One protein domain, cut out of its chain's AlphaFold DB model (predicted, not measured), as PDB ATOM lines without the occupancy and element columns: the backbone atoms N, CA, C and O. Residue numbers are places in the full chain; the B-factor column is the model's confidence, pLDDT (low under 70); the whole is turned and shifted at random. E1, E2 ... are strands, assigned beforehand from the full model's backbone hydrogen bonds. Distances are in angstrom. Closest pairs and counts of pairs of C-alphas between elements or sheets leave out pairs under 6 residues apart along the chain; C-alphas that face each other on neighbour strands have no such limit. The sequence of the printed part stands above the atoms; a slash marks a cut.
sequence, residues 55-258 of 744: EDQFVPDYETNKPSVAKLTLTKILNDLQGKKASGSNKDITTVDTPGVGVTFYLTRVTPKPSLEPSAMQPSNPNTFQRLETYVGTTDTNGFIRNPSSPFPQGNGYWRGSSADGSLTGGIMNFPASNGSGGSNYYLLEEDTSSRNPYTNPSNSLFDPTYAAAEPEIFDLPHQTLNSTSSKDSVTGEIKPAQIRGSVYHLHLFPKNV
ATOM      1  N   GLU A  55     251.085 251.974 196.923       85.50
ATOM      2  CA  GLU A  55     250.845 252.564 198.242       85.50
ATOM      3  C   GLU A  55     249.840 251.768 199.083       85.50
ATOM      4  O   GLU A  55     249.901 251.856 200.305       85.50
ATOM      5  N   ASP A  56     248.984 250.948 198.458       87.88
ATOM      6  CA  ASP A  56     248.013 250.087 199.152       87.88
ATOM      7  C   ASP A  56     248.698 248.899 199.853       87.88
ATOM      8  O   ASP A  56     248.121 248.226 200.709       87.88
ATOM      9  N   GLN A  57     249.962 248.625 199.503       90.94
ATOM     10  CA  GLN A  57     250.748 247.525 200.062       90.94
ATOM     11  C   GLN A  57     250.035 246.168 199.923       90.94
ATOM     12  O   GLN A  57     249.951 245.398 200.882       90.94
ATOM     13  N   PHE A  58     249.489 245.881 198.737       90.31
ATOM     14  CA  PHE A  58     248.912 244.572 198.436       90.31
ATOM     15  C   PHE A  58     250.002 243.491 198.420       90.31
ATOM     16  O   PHE A  58     250.995 243.608 197.701       90.31
ATOM     17  N   VAL A  59     249.795 242.420 199.185       89.50
ATOM     18  CA  VAL A  59     250.700 241.268 199.268       89.50
ATOM     19  C   VAL A  59     249.922 239.994 198.915       89.50
ATOM     20  O   VAL A  59     248.978 239.655 199.632       89.50
ATOM     21  N   PRO A  60     250.291 239.275 197.838       88.25
ATOM     22  CA  PRO A  60     249.682 237.995 197.478       88.25
ATOM     23  C   PRO A  60     249.776 236.937 198.586       88.25
ATOM     24  O   PRO A  60     250.727 236.912 199.366       88.25
ATOM     25  N   ASP A  61     248.827 236.000 198.625       85.81
ATOM     26  CA  ASP A  61     248.765 234.989 199.691       85.81
ATOM     27  C   ASP A  61     249.978 234.054 199.739       85.81
ATOM     28  O   ASP A  61     250.338 233.596 200.828       85.81
ATOM     29  N   TYR A  62     250.594 233.799 198.580       83.38
ATOM     30  CA  TYR A  62     251.761 232.930 198.423       83.38
ATOM     31  C   TYR A  62     253.075 233.569 198.901       83.38
ATOM     32  O   TYR A  62     254.069 232.861 199.049       83.38
ATOM     33  N   GLU A  63     253.102 234.881 199.149       83.88
ATOM     34  CA  GLU A  63     254.286 235.559 199.675       83.88
ATOM     35  C   GLU A  63     254.481 235.231 201.159       83.88
ATOM     36  O   GLU A  63     253.568 235.363 201.979       83.88
ATOM     37  N   THR A  64     255.696 234.831 201.536       79.62
ATOM     38  CA  THR A  64     256.031 234.498 202.931       79.62
ATOM     39  C   THR A  64     256.340 235.734 203.774       79.62
ATOM     40  O   THR A  64     256.186 235.710 204.994       79.62
ATOM     41  N   ASN A  65     256.764 236.828 203.135       84.50
ATOM     42  CA  ASN A  65     257.158 238.068 203.800       84.50
ATOM     43  C   ASN A  65     255.960 239.016 203.925       84.50
ATOM     44  O   ASN A  65     255.783 239.931 203.125       84.50
ATOM     45  N   LYS A  66     255.135 238.786 204.948       85.69
ATOM     46  CA  LYS A  66     253.945 239.596 205.236       85.69
ATOM     47  C   LYS A  66     254.242 240.654 206.313       85.69
ATOM     48  O   LYS A  66     254.880 240.315 207.314       85.69
ATOM     49  N   PRO A  67     253.804 241.918 206.155       86.62
ATOM     50  CA  PRO A  67     253.936 242.920 207.209       86.62
ATOM     51  C   PRO A  67     253.247 242.480 208.509       86.62
ATOM     52  O   PRO A  67     252.173 241.890 208.498       86.62
ATOM     53  N   SER A  68     253.847 242.795 209.658       84.19
ATOM     54  CA  SER A  68     253.269 242.477 210.976       84.19
ATOM     55  C   SER A  68     252.211 243.485 211.441       84.19
ATOM     56  O   SER A  68     251.535 243.268 212.450       84.19
ATOM     57  N   VAL A  69     252.065 244.592 210.713       88.00
ATOM     58  CA  VAL A  69     251.172 245.703 211.035       88.00
ATOM     59  C   VAL A  69     250.470 246.207 209.778       88.00
ATOM     60  O   VAL A  69     251.028 246.134 208.684       88.00
ATOM     61  N   ALA A  70     249.263 246.736 209.953       91.62
ATOM     62  CA  ALA A  70     248.449 247.329 208.901       91.62
ATOM     63  C   ALA A  70     248.220 248.829 209.152       91.62
ATOM     64  O   ALA A  70     248.292 249.316 210.285       91.62
ATOM     65  N   LYS A  71     247.922 249.562 208.084       93.38
ATOM     66  CA  LYS A  71     247.584 250.985 208.074       93.38
ATOM     67  C   LYS A  71     246.171 251.185 207.546       93.38
ATOM     68  O   LYS A  71     245.656 250.372 206.781       93.38
ATOM     69  N   LEU A  72     245.572 252.295 207.950       94.00
ATOM     70  CA  LEU A  72     244.236 252.703 207.565       94.00
ATOM     71  C   LEU A  72     244.215 254.203 207.272       94.00
ATOM     72  O   LEU A  72     244.484 255.031 208.150       94.00
ATOM     73  N   THR A  73     243.819 254.543 206.052       93.44
ATOM     74  CA  THR A  73     243.442 255.903 205.673       93.44
ATOM     75  C   THR A  73     241.941 255.944 205.439       93.44
ATOM     76  O   THR A  73     241.406 255.157 204.670       93.44
ATOM     77  N   LEU A  74     241.257 256.888 206.071       93.50
ATOM     78  CA  LEU A  74     239.857 257.195 205.812       93.50
ATOM     79  C   LEU A  74     239.780 258.551 205.116       93.50
ATOM     80  O   LEU A  74     240.372 259.518 205.589       93.50
ATOM     81  N   THR A  75     239.037 258.620 204.018       89.81
ATOM     82  CA  THR A  75     238.725 259.851 203.287       89.81
ATOM     83  C   THR A  75     237.225 260.082 203.340       89.81
ATOM     84  O   THR A  75     236.452 259.398 202.670       89.81
ATOM     85  N   LYS A  76     236.790 261.034 204.160       87.50
ATOM     86  CA  LYS A  76     235.379 261.360 204.295       87.50
ATOM     87  C   LYS A  76     234.914 262.199 203.116       87.50
ATOM     88  O   LYS A  76     235.445 263.278 202.866       87.50
ATOM     89  N   ILE A  77     233.863 261.727 202.462       82.19
ATOM     90  CA  ILE A  77     233.283 262.356 201.284       82.19
ATOM     91  C   ILE A  77     231.826 262.743 201.558       82.19
ATOM     92  O   ILE A  77     231.052 261.971 202.133       82.19
ATOM     93  N   LEU A  78     231.450 263.947 201.136       77.19
ATOM     94  CA  LEU A  78     230.062 264.363 200.970       77.19
ATOM     95  C   LEU A  78     229.685 264.135 199.506       77.19
ATOM     96  O   LEU A  78     230.334 264.691 198.618       77.19
ATOM     97  N   ASN A  79     228.677 263.302 199.249       72.62
ATOM     98  CA  ASN A  79     228.288 262.953 197.886       72.62
ATOM     99  C   ASN A  79     226.768 262.981 197.719       72.62
ATOM    100  O   ASN A  79     226.012 262.632 198.623       72.62
ATOM    101  N   ASP A  80     226.319 263.350 196.525       65.06
ATOM    102  CA  ASP A  80     224.912 263.233 196.144       65.06
ATOM    103  C   ASP A  80     224.559 261.770 195.805       65.06
ATOM    104  O   ASP A  80     223.399 261.372 195.856       65.06
ATOM    105  N   LEU A  81     225.565 260.963 195.445       62.34
ATOM    106  CA  LEU A  81     225.431 259.565 195.049       62.34
ATOM    107  C   LEU A  81     226.074 258.638 196.077       62.34
ATOM    108  O   LEU A  81     227.147 258.911 196.612       62.34
ATOM    109  N   GLN A  82     225.485 257.459 196.258       59.34
ATOM    110  CA  GLN A  82     226.107 256.385 197.039       59.34
ATOM    111  C   GLN A  82     227.436 255.917 196.401       59.34
ATOM    112  O   GLN A  82     228.360 255.492 197.097       59.34
ATOM    113  N   GLY A  83     227.593 256.105 195.081       58.00
ATOM    114  CA  GLY A  83     228.817 255.840 194.317       58.00
ATOM    115  C   GLY A  83     229.238 254.365 194.341       58.00
ATOM    116  O   GLY A  83     228.445 253.493 194.688       58.00
ATOM    117  N   LYS A  84     230.470 254.050 193.918       60.91
ATOM    118  CA  LYS A  84     230.985 252.666 193.971       60.91
ATOM    119  C   LYS A  84     231.314 252.263 195.415       60.91
ATOM    120  O   LYS A  84     231.729 253.127 196.198       60.91
ATOM    121  N   LYS A  85     231.163 250.972 195.743       66.44
ATOM    122  CA  LYS A  85     231.832 250.381 196.915       66.44
ATOM    123  C   LYS A  85     233.339 250.526 196.710       66.44
ATOM    124  O   LYS A  85     233.814 250.297 195.600       66.44
ATOM    125  N   ALA A  86     234.056 250.946 197.746       71.94
ATOM    126  CA  ALA A  86     235.505 251.060 197.671       71.94
ATOM    127  C   ALA A  86     236.122 249.663 197.516       71.94
ATOM    128  O   ALA A  86     235.694 248.718 198.175       71.94
ATOM    129  N   SER A  87     237.123 249.544 196.648       77.00
ATOM    130  CA  SER A  87     237.988 248.364 196.557       77.00
ATOM    131  C   SER A  87     238.977 248.291 197.726       77.00
ATOM    132  O   SER A  87     239.620 247.260 197.934       77.00
ATOM    133  N   GLY A  88     239.115 249.390 198.474       81.69
ATOM    134  CA  GLY A  88     240.117 249.544 199.520       81.69
ATOM    135  C   GLY A  88     241.414 250.177 199.016       81.69
ATOM    136  O   GLY A  88     242.370 250.268 199.786       81.69
ATOM    137  N   SER A  89     241.456 250.591 197.743       85.75
ATOM    138  CA  SER A  89     242.625 251.172 197.079       85.75
ATOM    139  C   SER A  89     242.643 252.697 197.166       85.75
ATOM    140  O   SER A  89     241.604 253.356 197.110       85.75
ATOM    141  N   ASN A  90     243.836 253.294 197.192       83.06
ATOM    142  CA  ASN A  90     244.011 254.730 197.008       83.06
ATOM    143  C   ASN A  90     243.463 255.229 195.660       83.06
ATOM    144  O   ASN A  90     243.112 256.403 195.558       83.06
ATOM    145  N   LYS A  91     243.347 254.347 194.655       80.31
ATOM    146  CA  LYS A  91     242.854 254.673 193.311       80.31
ATOM    147  C   LYS A  91     241.361 254.968 193.294       80.31
ATOM    148  O   LYS A  91     240.878 255.577 192.343       80.31
ATOM    149  N   ASP A  92     240.641 254.571 194.341       74.31
ATOM    150  CA  ASP A  92     239.213 254.850 194.481       74.31
ATOM    151  C   ASP A  92     238.935 256.343 194.749       74.31
ATOM    152  O   ASP A  92     237.782 256.776 194.686       74.31
ATOM    153  N   ILE A  93     239.968 257.154 195.034       68.38
ATOM    154  CA  ILE A  93     239.813 258.599 195.198       68.38
ATOM    155  C   ILE A  93     239.453 259.244 193.849       68.38
ATOM    156  O   ILE A  93     240.273 259.360 192.939       68.38
ATOM    157  N   THR A  94     238.197 259.666 193.694       57.03
ATOM    158  CA  THR A  94     237.765 260.385 192.486       57.03
ATOM    159  C   THR A  94     238.036 261.884 192.618       57.03
ATOM    160  O   THR A  94     238.020 262.449 193.709       57.03
ATOM    161  N   THR A  95     238.282 262.561 191.496       47.78
ATOM    162  CA  THR A  95     238.647 263.987 191.431       47.78
ATOM    163  C   THR A  95     237.496 264.968 191.715       47.78
ATOM    164  O   THR A  95     237.679 266.168 191.518       47.78
ATOM    165  N   VAL A  96     236.310 264.509 192.143       48.78
ATOM    166  CA  VAL A  96     235.072 265.326 192.110       48.78
ATOM    167  C   VAL A  96     234.386 265.515 193.475       48.78
ATOM    168  O   VAL A  96     233.386 266.227 193.563       48.78
ATOM    169  N   ASP A  97     234.917 264.975 194.566       61.03
ATOM    170  CA  ASP A  97     234.154 264.921 195.815       61.03
ATOM    171  C   ASP A  97     234.474 266.041 196.823       61.03
ATOM    172  O   ASP A  97     235.626 266.409 197.054       61.03
ATOM    173  N   THR A  98     233.423 266.590 197.450       72.62
ATOM    174  CA  THR A  98     233.568 267.588 198.522       72.62
ATOM    175  C   THR A  98     234.018 266.875 199.802       72.62
ATOM    176  O   THR A  98     233.311 265.972 200.263       72.62
ATOM    177  N   PRO A  99     235.158 267.250 200.409       80.88
ATOM    178  CA  PRO A  99     235.633 266.592 201.618       80.88
ATOM    179  C   PRO A  99     234.693 266.878 202.793       80.88
ATOM    180  O   PRO A  99     234.310 268.023 203.040       80.88
ATOM    181  N   GLY A 100     234.346 265.846 203.562       83.12
ATOM    182  CA  GLY A 100     233.619 266.028 204.815       83.12
ATOM    183  C   GLY A 100     234.586 266.385 205.936       83.12
ATOM    184  O   GLY A 100     235.191 265.514 206.563       83.12
ATOM    185  N   VAL A 101     234.739 267.682 206.176       83.94
ATOM    186  CA  VAL A 101     235.660 268.247 207.174       83.94
ATOM    187  C   VAL A 101     235.086 268.157 208.588       83.94
ATOM    188  O   VAL A 101     233.898 268.406 208.788       83.94
ATOM    189  N   GLY A 102     235.940 267.851 209.572       86.81
ATOM    190  CA  GLY A 102     235.606 267.875 210.999       86.81
ATOM    191  C   GLY A 102     234.713 266.732 211.488       86.81
ATOM    192  O   GLY A 102     234.189 266.815 212.595       86.81
ATOM    193  N   VAL A 103     234.520 265.680 210.691       89.50
ATOM    194  CA  VAL A 103     233.686 264.524 211.041       89.50
ATOM    195  C   VAL A 103     234.472 263.581 211.936       89.50
ATOM    196  O   VAL A 103     235.586 263.182 211.597       89.50
ATOM    197  N   THR A 104     233.893 263.213 213.075       92.38
ATOM    198  CA  THR A 104     234.481 262.228 213.983       92.38
ATOM    199  C   THR A 104     234.019 260.823 213.616       92.38
ATOM    200  O   THR A 104     232.829 260.580 213.439       92.38
ATOM    201  N   PHE A 105     234.973 259.899 213.543       94.44
ATOM    202  CA  PHE A 105     234.755 258.474 213.353       94.44
ATOM    203  C   PHE A 105     235.267 257.682 214.551       94.44
ATOM    204  O   PHE A 105     236.334 257.973 215.103       94.44
ATOM    205  N   TYR A 106     234.514 256.645 214.891       94.12
ATOM    206  CA  TYR A 106     234.865 255.598 215.832       94.12
ATOM    207  C   TYR A 106     235.262 254.349 215.061       94.12
ATOM    208  O   TYR A 106     234.519 253.878 214.206       94.12
ATOM    209  N   LEU A 107     236.428 253.804 215.379       95.31
ATOM    210  CA  LEU A 107     236.898 252.532 214.859       95.31
ATOM    211  C   LEU A 107     237.026 251.566 216.033       95.31
ATOM    212  O   LEU A 107     237.926 251.701 216.854       95.31
ATOM    213  N   THR A 108     236.115 250.610 216.139       94.00
ATOM    214  CA  THR A 108     236.065 249.659 217.254       94.00
ATOM    215  C   THR A 108     236.561 248.305 216.786       94.00
ATOM    216  O   THR A 108     236.007 247.759 215.837       94.00
ATOM    217  N   ARG A 109     237.565 247.717 217.442       92.94
ATOM    218  CA  ARG A 109     237.923 246.321 217.165       92.94
ATOM    219  C   ARG A 109     236.785 245.417 217.634       92.94
ATOM    220  O   ARG A 109     236.277 245.584 218.743       92.94
ATOM    221  N   VAL A 110     236.381 244.468 216.796       94.06
ATOM    222  CA  VAL A 110     235.261 243.564 217.073       94.06
ATOM    223  C   VAL A 110     235.631 242.104 216.845       94.06
ATOM    224  O   VAL A 110     236.523 241.776 216.065       94.06
ATOM    225  N   THR A 111     234.924 241.217 217.535       93.00
ATOM    226  CA  THR A 111     234.973 239.767 217.314       93.00
ATOM    227  C   THR A 111     233.558 239.205 217.203       93.00
ATOM    228  O   THR A 111     232.636 239.764 217.802       93.00
ATOM    229  N   PRO A 112     233.339 238.100 216.472       92.94
ATOM    230  CA  PRO A 112     232.037 237.440 216.457       92.94
ATOM    231  C   PRO A 112     231.639 237.007 217.871       92.94
ATOM    232  O   PRO A 112     232.493 236.618 218.674       92.94
ATOM    233  N   LYS A 113     230.342 237.049 218.201       92.75
ATOM    234  CA  LYS A 113     229.879 236.425 219.453       92.75
ATOM    235  C   LYS A 113     230.121 234.905 219.418       92.75
ATOM    236  O   LYS A 113     230.184 234.327 218.334       92.75
ATOM    237  N   PRO A 114     230.220 234.236 220.584       91.25
ATOM    238  CA  PRO A 114     230.402 232.790 220.639       91.25
ATOM    239  C   PRO A 114     229.377 232.052 219.770       91.25
ATOM    240  O   PRO A 114     228.180 232.324 219.866       91.25
ATOM    241  N   SER A 115     229.844 231.082 218.981       87.31
ATOM    242  CA  SER A 115     229.046 230.281 218.031       87.31
ATOM    243  C   SER A 115     228.610 230.994 216.741       87.31
ATOM    244  O   SER A 115     227.822 230.427 215.988       87.31
ATOM    245  N   LEU A 116     229.105 232.206 216.471       90.31
ATOM    246  CA  LEU A 116     228.929 232.882 215.185       90.31
ATOM    247  C   LEU A 116     230.245 232.916 214.408       90.31
ATOM    248  O   LEU A 116     231.307 233.183 214.968       90.31
ATOM    249  N   GLU A 117     230.153 232.688 213.103       89.94
ATOM    250  CA  GLU A 117     231.264 232.883 212.173       89.94
ATOM    251  C   GLU A 117     231.447 234.375 211.849       89.94
ATOM    252  O   GLU A 117     230.481 235.142 211.932       89.94
ATOM    253  N   PRO A 118     232.643 234.819 211.414       86.81
ATOM    254  CA  PRO A 118     232.869 236.209 211.023       86.81
ATOM    255  C   PRO A 118     231.880 236.760 209.991       86.81
ATOM    256  O   PRO A 118     231.471 237.914 210.090       86.81
ATOM    257  N   SER A 119     231.433 235.924 209.052       85.94
ATOM    258  CA  SER A 119     230.445 236.291 208.030       85.94
ATOM    259  C   SER A 119     229.041 236.570 208.582       85.94
ATOM    260  O   SER A 119     228.218 237.146 207.875       85.94
ATOM    261  N   ALA A 120     228.750 236.180 209.828       91.25
ATOM    262  CA  ALA A 120     227.475 236.441 210.490       91.25
ATOM    263  C   ALA A 120     227.441 237.792 211.228       91.25
ATOM    264  O   ALA A 120     226.386 238.184 211.733       91.25
ATOM    265  N   MET A 121     228.569 238.509 211.309       92.75
ATOM    266  CA  MET A 121     228.608 239.848 211.891       92.75
ATOM    267  C   MET A 121     227.869 240.845 210.994       92.75
ATOM    268  O   MET A 121     228.136 240.960 209.802       92.75
ATOM    269  N   GLN A 122     226.945 241.594 211.586       92.50
ATOM    270  CA  GLN A 122     226.160 242.629 210.923       92.50
ATOM    271  C   GLN A 122     226.416 243.964 211.629       92.50
ATOM    272  O   GLN A 122     226.054 244.072 212.800       92.50
ATOM    273  N   PRO A 123     226.977 244.987 210.954       91.56
ATOM    274  CA  PRO A 123     227.332 246.269 211.578       91.56
ATOM    275  C   PRO A 123     226.171 246.937 212.329       91.56
ATOM    276  O   PRO A 123     226.356 247.502 213.403       91.56
ATOM    277  N   SER A 124     224.952 246.811 211.799       90.69
ATOM    278  CA  SER A 124     223.725 247.370 212.375       90.69
ATOM    279  C   SER A 124     223.132 246.552 213.531       90.69
ATOM    280  O   SER A 124     222.197 247.011 214.186       90.69
ATOM    281  N   ASN A 125     223.648 245.348 213.804       93.38
ATOM    282  CA  ASN A 125     223.113 244.445 214.817       93.38
ATOM    283  C   ASN A 125     224.189 244.070 215.854       93.38
ATOM    284  O   ASN A 125     224.912 243.081 215.674       93.38
ATOM    285  N   PRO A 126     224.254 244.780 216.999       92.88
ATOM    286  CA  PRO A 126     225.246 244.524 218.044       92.88
ATOM    287  C   PRO A 126     225.083 243.151 218.713       92.88
ATOM    288  O   PRO A 126     225.919 242.744 219.520       92.88
ATOM    289  N   ASN A 127     224.027 242.392 218.394       93.88
ATOM    290  CA  ASN A 127     223.897 241.019 218.864       93.88
ATOM    291  C   ASN A 127     224.781 240.017 218.120       93.88
ATOM    292  O   ASN A 127     224.885 238.884 218.577       93.88
ATOM    293  N   THR A 128     225.444 240.425 217.040       93.94
ATOM    294  CA  THR A 128     226.254 239.529 216.203       93.94
ATOM    295  C   THR A 128     227.756 239.588 216.502       93.94
ATOM    296  O   THR A 128     228.494 238.677 216.136       93.94
ATOM    297  N   PHE A 129     228.212 240.603 217.243       95.69
ATOM    298  CA  PHE A 129     229.622 240.796 217.589       95.69
ATOM    299  C   PHE A 129     229.819 241.278 219.037       95.69
ATOM    300  O   PHE A 129     228.872 241.650 219.734       95.69
ATOM    301  N   GLN A 130     231.064 241.246 219.507       94.62
ATOM    302  CA  GLN A 130     231.533 241.846 220.754       94.62
ATOM    303  C   GLN A 130     232.488 242.991 220.423       94.62
ATOM    304  O   GLN A 130     233.312 242.870 219.520       94.62
ATOM    305  N   ARG A 131     232.366 244.105 221.150       93.69
ATOM    306  CA  ARG A 131     233.248 245.271 221.022       93.69
ATOM    307  C   ARG A 131     234.435 245.130 221.973       93.69
ATOM    308  O   ARG A 131     234.249 244.727 223.120       93.69
ATOM    309  N   LEU A 132     235.625 245.468 221.492       90.81
ATOM    310  CA  LEU A 132     236.876 245.468 222.247       90.81
ATOM    311  C   LEU A 132     237.368 246.917 222.407       90.81
ATOM    312  O   LEU A 132     236.618 247.775 222.870       90.81
ATOM    313  N   GLU A 133     238.614 247.216 222.047       89.25
ATOM    314  CA  GLU A 133     239.145 248.574 222.078       89.25
ATOM    315  C   GLU A 133     238.562 249.473 220.978       89.25
ATOM    316  O   GLU A 133     238.210 249.021 219.888       89.25
ATOM    317  N   THR A 134     238.477 250.773 221.274       91.31
ATOM    318  CA  THR A 134     237.968 251.798 220.356       91.31
ATOM    319  C   THR A 134     239.035 252.849 220.082       91.31
ATOM    320  O   THR A 134     239.720 253.334 220.986       91.31
ATOM    321  N   TYR A 135     239.140 253.228 218.817       93.00
ATOM    322  CA  TYR A 135     239.963 254.318 218.322       93.00
ATOM    323  C   TYR A 135     239.068 255.427 217.786       93.00
ATOM    324  O   TYR A 135     237.953 255.182 217.327       93.00
ATOM    325  N   VAL A 136     239.564 256.656 217.841       93.19
ATOM    326  CA  VAL A 136     238.828 257.847 217.420       93.19
ATOM    327  C   VAL A 136     239.698 258.662 216.482       93.19
ATOM    328  O   VAL A 136     240.894 258.833 216.719       93.19
ATOM    329  N   GLY A 137     239.101 259.187 215.422       93.31
ATOM    330  CA  GLY A 137     239.740 260.161 214.549       93.31
ATOM    331  C   GLY A 137     238.738 261.217 214.113       93.31
ATOM    332  O   GLY A 137     237.564 260.919 213.929       93.31
ATOM    333  N   THR A 138     239.203 262.450 213.939       92.38
ATOM    334  CA  THR A 138     238.406 263.539 213.358       92.38
ATOM    335  C   THR A 138     239.042 263.954 212.048       92.38
ATOM    336  O   THR A 138     240.262 264.132 212.009       92.38
ATOM    337  N   THR A 139     238.248 264.103 210.991       91.12
ATOM    338  CA  THR A 139     238.759 264.431 209.658       91.12
ATOM    339  C   THR A 139     239.399 265.822 209.615       91.12
ATOM    340  O   THR A 139     238.942 266.760 210.279       91.12
ATOM    341  N   ASP A 140     240.496 265.957 208.866       82.56
ATOM    342  CA  ASP A 140     241.162 267.244 208.627       82.56
ATOM    343  C   ASP A 140     240.441 268.092 207.557       82.56
ATOM    344  O   ASP A 140     239.338 267.766 207.113       82.56
ATOM    345  N   THR A 141     241.047 269.212 207.147       77.19
ATOM    346  CA  THR A 141     240.495 270.123 206.125       77.19
ATOM    347  C   THR A 141     240.341 269.479 204.749       77.19
ATOM    348  O   THR A 141     239.605 270.005 203.921       77.19
ATOM    349  N   ASN A 142     241.010 268.351 204.509       79.31
ATOM    350  CA  ASN A 142     240.920 267.580 203.274       79.31
ATOM    351  C   ASN A 142     240.030 266.338 203.445       79.31
ATOM    352  O   ASN A 142     239.950 265.511 202.543       79.31
ATOM    353  N   GLY A 143     239.366 266.187 204.597       85.19
ATOM    354  CA  GLY A 143     238.503 265.046 204.883       85.19
ATOM    355  C   GLY A 143     239.260 263.784 205.305       85.19
ATOM    356  O   GLY A 143     238.643 262.727 205.401       85.19
ATOM    357  N   PHE A 144     240.568 263.848 205.578       90.00
ATOM    358  CA  PHE A 144     241.356 262.651 205.876       90.00
ATOM    359  C   PHE A 144     241.405 262.310 207.362       90.00
ATOM    360  O   PHE A 144     241.449 263.203 208.205       90.00
ATOM    361  N   ILE A 145     241.513 261.017 207.673       93.75
ATOM    362  CA  ILE A 145     242.067 260.470 208.916       93.75
ATOM    363  C   ILE A 145     243.114 259.429 208.521       93.75
ATOM    364  O   ILE A 145     242.820 258.502 207.772       93.75
ATOM    365  N   ARG A 146     244.342 259.568 209.013       93.81
ATOM    366  CA  ARG A 146     245.471 258.687 208.678       93.81
ATOM    367  C   ARG A 146     246.192 258.203 209.927       93.81
ATOM    368  O   ARG A 146     246.083 258.795 211.003       93.81
ATOM    369  N   ASN A 147     246.981 257.144 209.793       93.00
ATOM    370  CA  ASN A 147     247.983 256.837 210.808       93.00
ATOM    371  C   ASN A 147     248.986 258.006 210.908       93.00
ATOM    372  O   ASN A 147     249.419 258.538 209.879       93.00
ATOM    373  N   PRO A 148     249.350 258.454 212.119       87.62
ATOM    374  CA  PRO A 148     250.337 259.501 212.282       87.62
ATOM    375  C   PRO A 148     251.751 258.973 212.016       87.62
ATOM    376  O   PRO A 148     252.016 257.778 212.086       87.62
ATOM    377  N   SER A 149     252.677 259.888 211.733       83.56
ATOM    378  CA  SER A 149     254.123 259.620 211.698       83.56
ATOM    379  C   SER A 149     254.806 259.868 213.053       83.56
ATOM    380  O   SER A 149     256.002 259.626 213.193       83.56
ATOM    381  N   SER A 150     254.052 260.338 214.053       80.38
ATOM    382  CA  SER A 150     254.499 260.634 215.417       80.38
ATOM    383  C   SER A 150     253.469 260.122 216.433       80.38
ATOM    384  O   SER A 150     252.272 260.245 216.177       80.38
ATOM    385  N   PRO A 151     253.885 259.603 217.604       79.94
ATOM    386  CA  PRO A 151     252.968 259.120 218.642       79.94
ATOM    387  C   PRO A 151     252.083 260.220 219.250       79.94
ATOM    388  O   PRO A 151     251.058 259.917 219.856       79.94
ATOM    389  N   PHE A 152     252.431 261.497 219.066       79.88
ATOM    390  CA  PHE A 152     251.659 262.638 219.566       79.88
ATOM    391  C   PHE A 152     251.322 263.603 218.426       79.88
ATOM    392  O   PHE A 152     251.873 264.707 218.361       79.88
ATOM    393  N   PRO A 153     250.444 263.206 217.485       81.88
ATOM    394  CA  PRO A 153     250.062 264.086 216.394       81.88
ATOM    395  C   PRO A 153     249.282 265.288 216.936       81.88
ATOM    396  O   PRO A 153     248.397 265.151 217.789       81.88
ATOM    397  N   GLN A 154     249.585 266.480 216.426       79.25
ATOM    398  CA  GLN A 154     248.804 267.679 216.724       79.25
ATOM    399  C   GLN A 154     247.652 267.826 215.725       79.25
ATOM    400  O   GLN A 154     247.821 267.569 214.536       79.25
ATOM    401  N   GLY A 155     246.488 268.252 216.219       81.75
ATOM    402  CA  GLY A 155     245.318 268.554 215.392       81.75
ATOM    403  C   GLY A 155     244.524 267.342 214.885       81.75
ATOM    404  O   GLY A 155     244.750 266.191 215.277       81.75
ATOM    405  N   ASN A 156     243.549 267.642 214.028       87.19
ATOM    406  CA  ASN A 156     242.710 266.659 213.341       87.19
ATOM    407  C   ASN A 156     243.506 265.921 212.253       87.19
ATOM    408  O   ASN A 156     244.614 266.315 211.893       87.19
ATOM    409  N   GLY A 157     242.929 264.849 211.724       89.31
ATOM    410  CA  GLY A 157     243.495 264.073 210.626       89.31
ATOM    411  C   GLY A 157     244.189 262.784 211.033       89.31
ATOM    412  O   GLY A 157     244.823 262.153 210.192       89.31
ATOM    413  N   TYR A 158     244.088 262.369 212.298       94.06
ATOM    414  CA  TYR A 158     244.844 261.228 212.810       94.06
ATOM    415  C   TYR A 158     244.016 260.299 213.690       94.06
ATOM    416  O   TYR A 158     243.239 260.769 214.524       94.06
ATOM    417  N   TRP A 159     244.243 258.992 213.542       94.25
ATOM    418  CA  TRP A 159     243.715 257.976 214.453       94.25
ATOM    419  C   TRP A 159     244.385 258.069 215.823       94.25
ATOM    420  O   TRP A 159     245.610 258.197 215.925       94.25
ATOM    421  N   ARG A 160     243.580 257.978 216.884       92.25
ATOM    422  CA  ARG A 160     244.014 258.065 218.280       92.25
ATOM    423  C   ARG A 160     243.355 256.982 219.127       92.25
ATOM    424  O   ARG A 160     242.218 256.597 218.867       92.25
ATOM    425  N   GLY A 161     244.059 256.507 220.148       86.81
ATOM    426  CA  GLY A 161     243.473 255.634 221.163       86.81
ATOM    427  C   GLY A 161     242.465 256.394 222.021       86.81
ATOM    428  O   GLY A 161     242.643 257.591 222.266       86.81
ATOM    429  N   SER A 162     241.419 255.703 222.476       85.00
ATOM    430  CA  SER A 162     240.445 256.238 223.427       85.00
ATOM    431  C   SER A 162     240.455 255.425 224.721       85.00
ATOM    432  O   SER A 162     240.462 254.195 224.698       85.00
ATOM    433  N   SER A 163     240.496 256.124 225.852       77.69
ATOM    434  CA  SER A 163     240.304 255.563 227.190       77.69
ATOM    435  C   SER A 163     238.833 255.234 227.454       77.69
ATOM    436  O   SER A 163     237.936 255.747 226.789       77.69
ATOM    437  N   ALA A 164     238.570 254.454 228.506       71.75
ATOM    438  CA  ALA A 164     237.211 254.145 228.964       71.75
ATOM    439  C   ALA A 164     236.382 255.390 229.359       71.75
ATOM    440  O   ALA A 164     235.157 255.343 229.312       71.75
ATOM    441  N   ASP A 165     237.033 256.498 229.726       70.56
ATOM    442  CA  ASP A 165     236.397 257.792 230.018       70.56
ATOM    443  C   ASP A 165     236.224 258.690 228.773       70.56
ATOM    444  O   ASP A 165     235.768 259.827 228.879       70.56
ATOM    445  N   GLY A 166     236.594 258.195 227.584       67.81
ATOM    446  CA  GLY A 166     236.539 258.926 226.321       67.81
ATOM    447  C   GLY A 166     237.724 259.865 226.066       67.81
ATOM    448  O   GLY A 166     237.765 260.504 225.012       67.81
ATOM    449  N   SER A 167     238.703 259.951 226.977       78.12
ATOM    450  CA  SER A 167     239.919 260.745 226.768       78.12
ATOM    451  C   SER A 167     240.832 260.134 225.696       78.12
ATOM    452  O   SER A 167     240.836 258.924 225.466       78.12
ATOM    453  N   LEU A 168     241.603 260.976 225.002       82.88
ATOM    454  CA  LEU A 168     242.523 260.544 223.944       82.88
ATOM    455  C   LEU A 168     243.885 260.168 224.545       82.88
ATOM    456  O   LEU A 168     244.487 260.982 225.242       82.88
ATOM    457  N   THR A 169     244.397 258.971 224.244       79.12
ATOM    458  CA  THR A 169     245.603 258.406 224.895       79.12
ATOM    459  C   THR A 169     246.890 258.481 224.071       79.12
ATOM    460  O   THR A 169     247.970 258.230 224.602       79.12
ATOM    461  N   GLY A 170     246.807 258.851 222.789       81.94
ATOM    462  CA  GLY A 170     247.956 258.952 221.879       81.94
ATOM    463  C   GLY A 170     247.599 258.569 220.441       81.94
ATOM    464  O   GLY A 170     246.505 258.072 220.184       81.94
ATOM    465  N   GLY A 171     248.497 258.834 219.493       84.88
ATOM    466  CA  GLY A 171     248.328 258.500 218.077       84.88
ATOM    467  C   GLY A 171     248.523 257.008 217.782       84.88
ATOM    468  O   GLY A 171     249.440 256.381 218.309       84.88
ATOM    469  N   ILE A 172     247.689 256.442 216.903       87.88
ATOM    470  CA  ILE A 172     247.763 255.029 216.493       87.88
ATOM    471  C   ILE A 172     248.626 254.890 215.245       87.88
ATOM    472  O   ILE A 172     248.148 255.031 214.121       87.88
ATOM    473  N   MET A 173     249.913 254.611 215.454       82.12
ATOM    474  CA  MET A 173     250.906 254.505 214.380       82.12
ATOM    475  C   MET A 173     250.604 253.367 213.400       82.12
ATOM    476  O   MET A 173     250.755 253.558 212.202       82.12
ATOM    477  N   ASN A 174     250.170 252.203 213.893       85.19
ATOM    478  CA  ASN A 174     249.736 251.079 213.062       85.19
ATOM    479  C   ASN A 174     248.714 250.212 213.817       85.19
ATOM    480  O   ASN A 174     248.696 250.207 215.050       85.19
ATOM    481  N   PHE A 175     247.916 249.448 213.075       89.62
ATOM    482  CA  PHE A 175     246.985 248.450 213.596       89.62
ATOM    483  C   PHE A 175     247.617 247.048 213.564       89.62
ATOM    484  O   PHE A 175     248.403 246.753 212.659       89.62
ATOM    485  N   PRO A 176     247.309 246.161 214.525       85.50
ATOM    486  CA  PRO A 176     247.817 244.793 214.509       85.50
ATOM    487  C   PRO A 176     247.279 244.022 213.293       85.50
ATOM    488  O   PRO A 176     246.069 243.990 213.067       85.50
ATOM    489  N   ALA A 177     248.169 243.367 212.539       84.31
ATOM    490  CA  ALA A 177     247.791 242.585 211.356       84.31
ATOM    491  C   ALA A 177     247.249 241.179 211.687       84.31
ATOM    492  O   ALA A 177     246.703 240.507 210.821       84.31
ATOM    493  N   SER A 178     247.397 240.709 212.930       81.12
ATOM    494  CA  SER A 178     246.822 239.433 213.369       81.12
ATOM    495  C   SER A 178     246.271 239.507 214.789       81.12
ATOM    496  O   SER A 178     246.687 240.342 215.597       81.12
ATOM    497  N   ASN A 179     245.322 238.631 215.101       73.31
ATOM    498  CA  ASN A 179     244.641 238.553 216.394       73.31
ATOM    499  C   ASN A 179     245.378 237.679 217.437       73.31
ATOM    500  O   ASN A 179     244.758 237.147 218.353       73.31
ATOM    501  N   GLY A 180     246.692 237.467 217.293       68.25
ATOM    502  CA  GLY A 180     247.490 236.594 218.172       68.25
ATOM    503  C   GLY A 180     247.286 235.087 217.948       68.25
ATOM    504  O   GLY A 180     248.172 234.306 218.276       68.25
ATOM    505  N   SER A 181     246.176 234.681 217.318       69.12
ATOM    506  CA  SER A 181     245.899 233.303 216.869       69.12
ATOM    507  C   SER A 181     246.123 233.084 215.363       69.12
ATOM    508  O   SER A 181     245.792 232.030 214.830       69.12
ATOM    509  N   GLY A 182     246.696 234.077 214.671       67.44
ATOM    510  CA  GLY A 182     247.005 234.015 213.238       67.44
ATOM    511  C   GLY A 182     245.857 234.404 212.295       67.44
ATOM    512  O   GLY A 182     246.052 234.364 211.086       67.44
ATOM    513  N   GLY A 183     244.689 234.803 212.814       73.31
ATOM    514  CA  GLY A 183     243.572 235.333 212.018       73.31
ATOM    515  C   GLY A 183     243.586 236.863 211.897       73.31
ATOM    516  O   GLY A 183     244.251 237.536 212.688       73.31
ATOM    517  N   SER A 184     242.833 237.415 210.937       78.94
ATOM    518  CA  SER A 184     242.658 238.869 210.773       78.94
ATOM    519  C   SER A 184     241.954 239.502 211.982       78.94
ATOM    520  O   SER A 184     241.155 238.858 212.668       78.94
ATOM    521  N   ASN A 185     242.231 240.784 212.236       88.94
ATOM    522  CA  ASN A 185     241.432 241.590 213.161       88.94
ATOM    523  C   ASN A 185     240.265 242.226 212.396       88.94
ATOM    524  O   ASN A 185     240.477 242.752 211.307       88.94
ATOM    525  N   TYR A 186     239.068 242.220 212.983       93.06
ATOM    526  CA  TYR A 186     237.895 242.896 212.425       93.06
ATOM    527  C   TYR A 186     237.655 244.220 213.137       93.06
ATOM    528  O   TYR A 186     237.857 244.334 214.350       93.06
ATOM    529  N   TYR A 187     237.196 245.213 212.388       94.44
ATOM    530  CA  TYR A 187     236.922 246.548 212.889       94.44
ATOM    531  C   TYR A 187     235.556 247.017 212.411       94.44
ATOM    532  O   TYR A 187     235.203 246.830 211.253       94.44
ATOM    533  N   LEU A 188     234.808 247.631 213.321       95.56
ATOM    534  CA  LEU A 188     233.567 248.346 213.073       95.56
ATOM    535  C   LEU A 188     233.877 249.841 212.967       95.56
ATOM    536  O   LEU A 188     234.395 250.425 213.922       95.56
ATOM    537  N   LEU A 189     233.552 250.450 211.833       95.62
ATOM    538  CA  LEU A 189     233.642 251.887 211.606       95.62
ATOM    539  C   LEU A 189     232.265 252.531 211.753       95.62
ATOM    540  O   LEU A 189     231.309 252.115 211.104       95.62
ATOM    541  N   GLU A 190     232.183 253.568 212.579       94.12
ATOM    542  CA  GLU A 190     230.959 254.322 212.852       94.12
ATOM    543  C   GLU A 190     231.234 255.825 212.784       94.12
ATOM    544  O   GLU A 190     232.200 256.322 213.366       94.12
ATOM    545  N   GLU A 191     230.376 256.568 212.091       92.12
ATOM    546  CA  GLU A 191     230.374 258.031 212.138       92.12
ATOM    547  C   GLU A 191     229.688 258.506 213.429       92.12
ATOM    548  O   GLU A 191     228.641 257.981 213.808       92.12
ATOM    549  N   ASP A 192     230.255 259.502 214.119       90.06
ATOM    550  CA  ASP A 192     229.588 260.125 215.266       90.06
ATOM    551  C   ASP A 192     228.269 260.755 214.792       90.06
ATOM    552  O   ASP A 192     228.271 261.598 213.901       90.06
ATOM    553  N   THR A 193     227.134 260.366 215.368       84.69
ATOM    554  CA  THR A 193     225.822 260.955 215.047       84.69
ATOM    555  C   THR A 193     225.359 261.980 216.084       84.69
ATOM    556  O   THR A 193     224.290 262.571 215.938       84.69
ATOM    557  N   SER A 194     226.156 262.215 217.133       81.25
ATOM    558  CA  SER A 194     225.846 263.166 218.204       81.25
ATOM    559  C   SER A 194     225.990 264.628 217.760       81.25
ATOM    560  O   SER A 194     226.413 264.936 216.646       81.25
ATOM    561  N   SER A 195     225.722 265.565 218.678       70.44
ATOM    562  CA  SER A 195     225.884 267.012 218.465       70.44
ATOM    563  C   SER A 195     227.322 267.460 218.161       70.44
ATOM    564  O   SER A 195     227.561 268.647 217.944       70.44
ATOM    565  N   ARG A 196     228.310 266.561 218.185       76.44
ATOM    566  CA  ARG A 196     229.681 266.878 217.764       76.44
ATOM    567  C   ARG A 196     229.879 266.755 216.261       76.44
ATOM    568  O   ARG A 196     230.831 267.346 215.755       76.44
ATOM    569  N   ASN A 197     229.009 266.036 215.550       80.31
ATOM    570  CA  ASN A 197     229.144 265.925 214.109       80.31
ATOM    571  C   ASN A 197     228.756 267.255 213.445       80.31
ATOM    572  O   ASN A 197     227.654 267.772 213.666       80.31
ATOM    573  N   PRO A 198     229.667 267.834 212.646       77.38
ATOM    574  CA  PRO A 198     229.450 269.127 212.026       77.38
ATOM    575  C   PRO A 198     228.229 269.184 211.115       77.38
ATOM    576  O   PRO A 198     227.640 270.252 211.003       77.38
ATOM    577  N   TYR A 199     227.836 268.063 210.508       77.19
ATOM    578  CA  TYR A 199     226.737 267.996 209.545       77.19
ATOM    579  C   TYR A 199     225.389 267.652 210.185       77.19
ATOM    580  O   TYR A 199     224.361 267.910 209.573       77.19
ATOM    581  N   THR A 200     225.365 267.149 211.425       71.56
ATOM    582  CA  THR A 200     224.115 266.838 212.146       71.56
ATOM    583  C   THR A 200     223.783 267.839 213.255       71.56
ATOM    584  O   THR A 200     222.654 267.840 213.741       71.56
ATOM    585  N   ASN A 201     224.716 268.717 213.649       73.44
ATOM    586  CA  ASN A 201     224.491 269.733 214.679       73.44
ATOM    587  C   ASN A 201     224.064 271.099 214.096       73.44
ATOM    588  O   ASN A 201     224.927 271.803 213.572       73.44
ATOM    589  N   PRO A 202     222.814 271.564 214.312       68.81
ATOM    590  CA  PRO A 202     222.321 272.848 213.804       68.81
ATOM    591  C   PRO A 202     223.114 274.091 214.229       68.81
ATOM    592  O   PRO A 202     223.011 275.128 213.579       68.81
ATOM    593  N   SER A 203     223.885 274.027 215.320       64.31
ATOM    594  CA  SER A 203     224.700 275.154 215.787       64.31
ATOM    595  C   SER A 203     226.071 275.244 215.107       64.31
ATOM    596  O   SER A 203     226.807 276.198 215.357       64.31
ATOM    597  N   ASN A 204     226.468 274.243 214.316       68.69
ATOM    598  CA  ASN A 204     227.759 274.214 213.638       68.69
ATOM    599  C   ASN A 204     227.681 274.959 212.294       68.69
ATOM    600  O   ASN A 204     226.708 274.837 211.553       68.69
ATOM    601  N   SER A 205     228.724 275.709 211.926       58.66
ATOM    602  CA  SER A 205     228.766 276.394 210.628       58.66
ATOM    603  C   SER A 205     228.840 275.446 209.425       58.66
ATOM    604  O   SER A 205     228.607 275.877 208.297       58.66
ATOM    605  N   LEU A 206     229.170 274.176 209.646       66.69
ATOM    606  CA  LEU A 206     229.201 273.115 208.644       66.69
ATOM    607  C   LEU A 206     227.877 272.321 208.549       66.69
ATOM    608  O   LEU A 206     227.813 271.369 207.779       66.69
ATOM    609  N   PHE A 207     226.835 272.689 209.308       68.25
ATOM    610  CA  PHE A 207     225.575 271.938 209.368       68.25
ATOM    611  C   PHE A 207     224.836 271.864 208.034       68.25
ATOM    612  O   PHE A 207     224.353 272.873 207.527       68.25
ATOM    613  N   ASP A 208     224.617 270.660 207.520       69.31
ATOM    614  CA  ASP A 208     223.783 270.465 206.344       69.31
ATOM    615  C   ASP A 208     222.827 269.287 206.578       69.31
ATOM    616  O   ASP A 208     223.250 268.132 206.497       69.31
ATOM    617  N   PRO A 209     221.531 269.564 206.831       63.69
ATOM    618  CA  PRO A 209     220.551 268.530 207.145       63.69
ATOM    619  C   PRO A 209     220.244 267.608 205.960       63.69
ATOM    620  O   PRO A 209     219.490 266.653 206.121       63.69
ATOM    621  N   THR A 210     220.769 267.889 204.762       67.50
ATOM    622  CA  THR A 210     220.571 267.017 203.599       67.50
ATOM    623  C   THR A 210     221.417 265.748 203.670       67.50
ATOM    624  O   THR A 210     221.032 264.738 203.083       67.50
ATOM    625  N   TYR A 211     222.526 265.771 204.413       72.38
ATOM    626  CA  TYR A 211     223.453 264.653 204.534       72.38
ATOM    627  C   TYR A 211     223.088 263.733 205.701       72.38
ATOM    628  O   TYR A 211     223.059 264.152 206.857       72.38
ATOM    629  N   ALA A 212     222.871 262.453 205.401       76.06
ATOM    630  CA  ALA A 212     222.830 261.411 206.420       76.06
ATOM    631  C   ALA A 212     224.256 260.967 206.771       76.06
ATOM    632  O   ALA A 212     225.113 260.947 205.889       76.06
ATOM    633  N   ALA A 213     224.492 260.599 208.033       83.19
ATOM    634  CA  ALA A 213     225.755 260.000 208.464       83.19
ATOM    635  C   ALA A 213     226.064 258.723 207.663       83.19
ATOM    636  O   ALA A 213     225.142 258.028 207.225       83.19
ATOM    637  N   ALA A 214     227.347 258.400 207.493       84.56
ATOM    638  CA  ALA A 214     227.741 257.169 206.821       84.56
ATOM    639  C   ALA A 214     227.194 255.940 207.560       84.56
ATOM    640  O   ALA A 214     227.205 255.881 208.793       84.56
ATOM    641  N   GLU A 215     226.742 254.950 206.791       84.12
ATOM    642  CA  GLU A 215     226.316 253.671 207.351       84.12
ATOM    643  C   GLU A 215     227.491 252.974 208.060       84.12
ATOM    644  O   GLU A 215     228.622 253.031 207.564       84.12
ATOM    645  N   PRO A 216     227.253 252.305 209.204       90.25
ATOM    646  CA  PRO A 216     228.282 251.519 209.868       90.25
ATOM    647  C   PRO A 216     228.789 250.375 208.986       90.25
ATOM    648  O   PRO A 216     227.999 249.671 208.356       90.25
ATOM    649  N   GLU A 217     230.097 250.128 209.011       91.62
ATOM    650  CA  GLU A 217     230.739 249.087 208.201       91.62
ATOM    651  C   GLU A 217     231.673 248.223 209.052       91.62
ATOM    652  O   GLU A 217     232.359 248.729 209.940       91.62
ATOM    653  N   ILE A 218     231.702 246.913 208.780       93.25
ATOM    654  CA  ILE A 218     232.679 245.983 209.357       93.25
ATOM    655  C   ILE A 218     233.620 245.521 208.249       93.25
ATOM    656  O   ILE A 218     233.164 245.036 207.217       93.25
ATOM    657  N   PHE A 219     234.923 245.619 208.499       92.25
ATOM    658  CA  PHE A 219     235.981 245.151 207.604       92.25
ATOM    659  C   PHE A 219     237.135 244.531 208.400       92.25
ATOM    660  O   PHE A 219     237.207 244.651 209.624       92.25
ATOM    661  N   ASP A 220     238.043 243.853 207.708       91.56
ATOM    662  CA  ASP A 220     239.240 243.239 208.272       91.56
ATOM    663  C   ASP A 220     240.515 244.049 207.976       91.56
ATOM    664  O   ASP A 220     240.619 244.745 206.968       91.56
ATOM    665  N   LEU A 221     241.504 243.963 208.872       90.94
ATOM    666  CA  LEU A 221     242.869 244.439 208.628       90.94
ATOM    667  C   LEU A 221     243.890 243.339 208.986       90.94
ATOM    668  O   LEU A 221     243.852 242.834 210.117       90.94
ATOM    669  N   PRO A 222     244.826 243.002 208.072       92.38
ATOM    670  CA  PRO A 222     244.894 243.455 206.676       92.38
ATOM    671  C   PRO A 222     243.679 242.947 205.881       92.38
ATOM    672  O   PRO A 222     243.154 241.880 206.189       92.38
ATOM    673  N   HIS A 223     243.228 243.722 204.895       91.50
ATOM    674  CA  HIS A 223     241.980 243.437 204.183       91.50
ATOM    675  C   HIS A 223     242.188 242.346 203.134       91.50
ATOM    676  O   HIS A 223     242.987 242.524 202.209       91.50
ATOM    677  N   GLN A 224     241.498 241.215 203.273       88.81
ATOM    678  CA  GLN A 224     241.592 240.104 202.324       88.81
ATOM    679  C   GLN A 224     240.758 240.363 201.068       88.81
ATOM    680  O   GLN A 224     239.559 240.618 201.144       88.81
ATOM    681  N   THR A 225     241.382 240.244 199.896       88.50
ATOM    682  CA  THR A 225     240.753 240.623 198.621       88.50
ATOM    683  C   THR A 225     241.379 239.899 197.419       88.50
ATOM    684  O   THR A 225     242.327 239.114 197.552       88.50
ATOM    685  N   LEU A 226     240.834 240.159 196.229       86.25
ATOM    686  CA  LEU A 226     241.374 239.754 194.935       86.25
ATOM    687  C   LEU A 226     241.935 240.983 194.209       86.25
ATOM    688  O   LEU A 226     241.263 242.003 194.086       86.25
ATOM    689  N   ASN A 227     243.162 240.882 193.707       81.00
ATOM    690  CA  ASN A 227     243.765 241.886 192.842       81.00
ATOM    691  C   ASN A 227     243.608 241.465 191.380       81.00
ATOM    692  O   ASN A 227     244.092 240.397 190.991       81.00
ATOM    693  N   SER A 228     242.971 242.315 190.574       80.19
ATOM    694  CA  SER A 228     242.951 242.145 189.122       80.19
ATOM    695  C   SER A 228     244.282 242.647 188.583       80.19
ATOM    696  O   SER A 228     244.556 243.839 188.675       80.19
ATOM    697  N   THR A 229     245.109 241.760 188.042       72.12
ATOM    698  CA  THR A 229     246.398 242.108 187.436       72.12
ATOM    699  C   THR A 229     246.431 241.747 185.963       72.12
ATOM    700  O   THR A 229     245.609 240.983 185.456       72.12
ATOM    701  N   SER A 230     247.400 242.306 185.249       67.81
ATOM    702  CA  SER A 230     247.683 241.943 183.863       67.81
ATOM    703  C   SER A 230     248.891 241.009 183.811       67.81
ATOM    704  O   SER A 230     250.018 241.402 184.101       67.81
ATOM    705  N   SER A 231     248.666 239.745 183.454       63.62
ATOM    706  CA  SER A 231     249.740 238.762 183.289       63.62
ATOM    707  C   SER A 231     250.150 238.688 181.822       63.62
ATOM    708  O   SER A 231     249.295 238.595 180.940       63.62
ATOM    709  N   LYS A 232     251.454 238.756 181.539       61.88
ATOM    710  CA  LYS A 232     251.952 238.533 180.181       61.88
ATOM    711  C   LYS A 232     252.216 237.044 180.004       61.88
ATOM    712  O   LYS A 232     253.060 236.473 180.696       61.88
ATOM    713  N   ASP A 233     251.488 236.430 179.086       65.69
ATOM    714  CA  ASP A 233     251.721 235.062 178.650       65.69
ATOM    715  C   ASP A 233     253.143 234.976 178.072       65.69
ATOM    716  O   ASP A 233     253.504 235.694 177.135       65.69
ATOM    717  N   SER A 234     253.984 234.142 178.681       58.81
ATOM    718  CA  SER A 234     255.403 234.025 178.339       58.81
ATOM    719  C   SER A 234     255.641 233.354 176.985       58.81
ATOM    720  O   SER A 234     256.738 233.476 176.441       58.81
ATOM    721  N   VAL A 235     254.628 232.684 176.426       67.50
ATOM    722  CA  VAL A 235     254.700 231.958 175.153       67.50
ATOM    723  C   VAL A 235     254.109 232.788 174.015       67.50
ATOM    724  O   VAL A 235     254.708 232.875 172.945       67.50
ATOM    725  N   THR A 236     252.952 233.418 174.229       72.69
ATOM    726  CA  THR A 236     252.248 234.185 173.182       72.69
ATOM    727  C   THR A 236     252.543 235.685 173.223       72.69
ATOM    728  O   THR A 236     252.296 236.392 172.248       72.69
ATOM    729  N   GLY A 237     253.074 236.191 174.340       70.31
ATOM    730  CA  GLY A 237     253.260 237.620 174.583       70.31
ATOM    731  C   GLY A 237     251.958 238.385 174.844       70.31
ATOM    732  O   GLY A 237     252.019 239.601 175.046       70.31
ATOM    733  N   GLU A 238     250.813 237.698 174.847       70.62
ATOM    734  CA  GLU A 238     249.483 238.256 175.082       70.62
ATOM    735  C   GLU A 238     249.320 238.673 176.550       70.62
ATOM    736  O   GLU A 238     249.759 237.974 177.463       70.62
ATOM    737  N   ILE A 239     248.687 239.823 176.790       64.31
ATOM    738  CA  ILE A 239     248.372 240.289 178.141       64.31
ATOM    739  C   ILE A 239     246.976 239.783 178.500       64.31
ATOM    740  O   ILE A 239     245.993 240.208 177.896       64.31
ATOM    741  N   LYS A 240     246.887 238.890 179.487       63.44
ATOM    742  CA  LYS A 240     245.624 238.335 179.981       63.44
ATOM    743  C   LYS A 240     245.327 238.846 181.391       63.44
ATOM    744  O   LYS A 240     246.236 238.848 182.230       63.44
ATOM    745  N   PRO A 241     244.075 239.244 181.679       63.75
ATOM    746  CA  PRO A 241     243.670 239.567 183.038       63.75
ATOM    747  C   PRO A 241     243.790 238.322 183.927       63.75
ATOM    748  O   PRO A 241     243.326 237.241 183.563       63.75
ATOM    749  N   ALA A 242     244.418 238.478 185.086       76.56
ATOM    750  CA  ALA A 242     244.565 237.467 186.122       76.56
ATOM    751  C   ALA A 242     243.982 237.998 187.439       76.56
ATOM    752  O   ALA A 242     244.017 239.195 187.704       76.56
ATOM    753  N   GLN A 243     243.431 237.110 188.262       81.38
ATOM    754  CA  GLN A 243     242.934 237.435 189.602       81.38
ATOM    755  C   GLN A 243     243.853 236.769 190.621       81.38
ATOM    756  O   GLN A 243     244.004 235.547 190.610       81.38
ATOM    757  N   ILE A 244     244.476 237.558 191.491       85.31
ATOM    758  CA  ILE A 244     245.413 237.064 192.505       85.31
ATOM    759  C   ILE A 244     244.834 237.342 193.884       85.31
ATOM    760  O   ILE A 244     244.550 238.488 194.220       85.31
ATOM    761  N   ARG A 245     244.689 236.300 194.704       88.56
ATOM    762  CA  ARG A 245     244.272 236.448 196.101       88.56
ATOM    763  C   ARG A 245     245.424 236.966 196.961       88.56
ATOM    764  O   ARG A 245     246.564 236.521 196.810       88.56
ATOM    765  N   GLY A 246     245.126 237.894 197.862       90.12
ATOM    766  CA  GLY A 246     246.101 238.447 198.794       90.12
ATOM    767  C   GLY A 246     245.463 239.330 199.855       90.12
ATOM    768  O   GLY A 246     244.253 239.280 200.090       90.12
ATOM    769  N   SER A 247     246.286 240.143 200.512       91.31
ATOM    770  CA  SER A 247     245.839 241.085 201.540       91.31
ATOM    771  C   SER A 247     246.404 242.487 201.316       91.31
ATOM    772  O   SER A 247     247.570 242.642 200.958       91.31
ATOM    773  N   VAL A 248     245.585 243.507 201.568       91.50
ATOM    774  CA  VAL A 248     245.952 244.930 201.532       91.50
ATOM    775  C   VAL A 248     246.388 245.362 202.930       91.50
ATOM    776  O   VAL A 248     245.603 245.298 203.882       91.50
ATOM    777  N   TYR A 249     247.645 245.792 203.069       92.38
ATOM    778  CA  TYR A 249     248.209 246.216 204.356       92.38
ATOM    779  C   TYR A 249     248.082 247.715 204.611       92.38
ATOM    780  O   TYR A 249     248.243 248.141 205.753       92.38
ATOM    781  N   HIS A 250     247.740 248.514 203.602       93.12
ATOM    782  CA  HIS A 250     247.321 249.898 203.769       93.12
ATOM    783  C   HIS A 250     245.943 250.078 203.136       93.12
ATOM    784  O   HIS A 250     245.818 250.308 201.941       93.12
ATOM    785  N   LEU A 251     244.898 249.958 203.954       91.69
ATOM    786  CA  LEU A 251     243.518 250.064 203.489       91.69
ATOM    787  C   LEU A 251     243.089 251.531 203.364       91.69
ATOM    788  O   LEU A 251     243.307 252.328 204.284       91.69
ATOM    789  N   HIS A 252     242.435 251.872 202.257       90.12
ATOM    790  CA  HIS A 252     241.823 253.177 202.019       90.12
ATOM    791  C   HIS A 252     240.292 253.069 202.031       90.12
ATOM    792  O   HIS A 252     239.706 252.368 201.212       90.12
ATOM    793  N   LEU A 253     239.633 253.774 202.954       89.31
ATOM    794  CA  LEU A 253     238.174 253.795 203.090       89.31
ATOM    795  C   LEU A 253     237.583 255.139 202.683       89.31
ATOM    796  O   LEU A 253     238.172 256.192 202.933       89.31
ATOM    797  N   PHE A 254     236.373 255.097 202.129       86.69
ATOM    798  CA  PHE A 254     235.674 256.265 201.591       86.69
ATOM    799  C   PHE A 254     234.224 256.328 202.093       86.69
ATOM    800  O   PHE A 254     233.297 256.197 201.289       86.69
ATOM    801  N   PRO A 255     233.987 256.482 203.412       85.62
ATOM    802  CA  PRO A 255     232.633 256.597 203.940       85.62
ATOM    803  C   PRO A 255     231.957 257.847 203.373       85.62
ATOM    804  O   PRO A 255     232.513 258.947 203.427       85.62
ATOM    805  N   LYS A 256     230.732 257.704 202.865       79.25
ATOM    806  CA  LYS A 256     229.996 258.790 202.203       79.25
ATOM    807  C   LYS A 256     228.807 259.216 203.041       79.25
ATOM    808  O   LYS A 256     228.054 258.365 203.498       79.25
ATOM    809  N   ASN A 257     228.637 260.523 203.212       73.94
ATOM    810  CA  ASN A 257     227.324 261.048 203.573       73.94
ATOM    811  C   ASN A 257     226.552 261.244 202.279       73.94
ATOM    812  O   ASN A 257     226.964 262.051 201.444       73.94
ATOM    813  N   VAL A 258     225.487 260.464 202.109       69.31
ATOM    814  CA  VAL A 258     224.638 260.501 200.919       69.31
ATOM    815  C   VAL A 258     223.401 261.322 201.235       69.31
ATOM    816  O   VAL A 258     222.841 261.231 202.331       69.31
TER     817      VAL A 258
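AT A GLANCE: This is residues 55 to 258 of the 744 residues of an uncharacterized protein of Bombiscardovia coagulans (UniProt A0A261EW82). Amid little regular structure, a strongly twisted antiparallel sheet, E7-E6-E5-E4-E8-E9, stands beside parallel E2 and E12; hairpin E10 and E11 is a long arm. Of 204 printed residues, 78 are in thirteen named strands, E1 to E13 in order: all strand. It is compact, radius of gyration of the C-alphas 18.3 A, spanning 66 by 41 by 35 A.

IN THESE COORDINATES: Find C-alpha 58 at (248.912, 244.572, 198.436) for E1 58-60; then come E2 69-75, E3 77-79, E4 104-112, E5 129-138, E6 160-162, E7 168-171, E8 185-191, E9 217-221, E10 223-232, 26.4 A long, E11 239-248, E12 250-253 and E13 256-258, with C-alpha 258 at (224.638, 260.501, 200.919).

HOW THE PARTS SIT: E4 to E7 form a meander, each antiparallel to the one before; N 107 and O 135 are 2.8 A apart. Parallel neighbours are E3 and E13, and E2 and E12, with N 73 and O 251 2.9 A apart. E11 has antiparallel neighbours E1 and E10.

THE WHOLE: The printed part has no cut; residues 80-103 are a long link. pLDDT is under 70 at 34 residues, including 202-210.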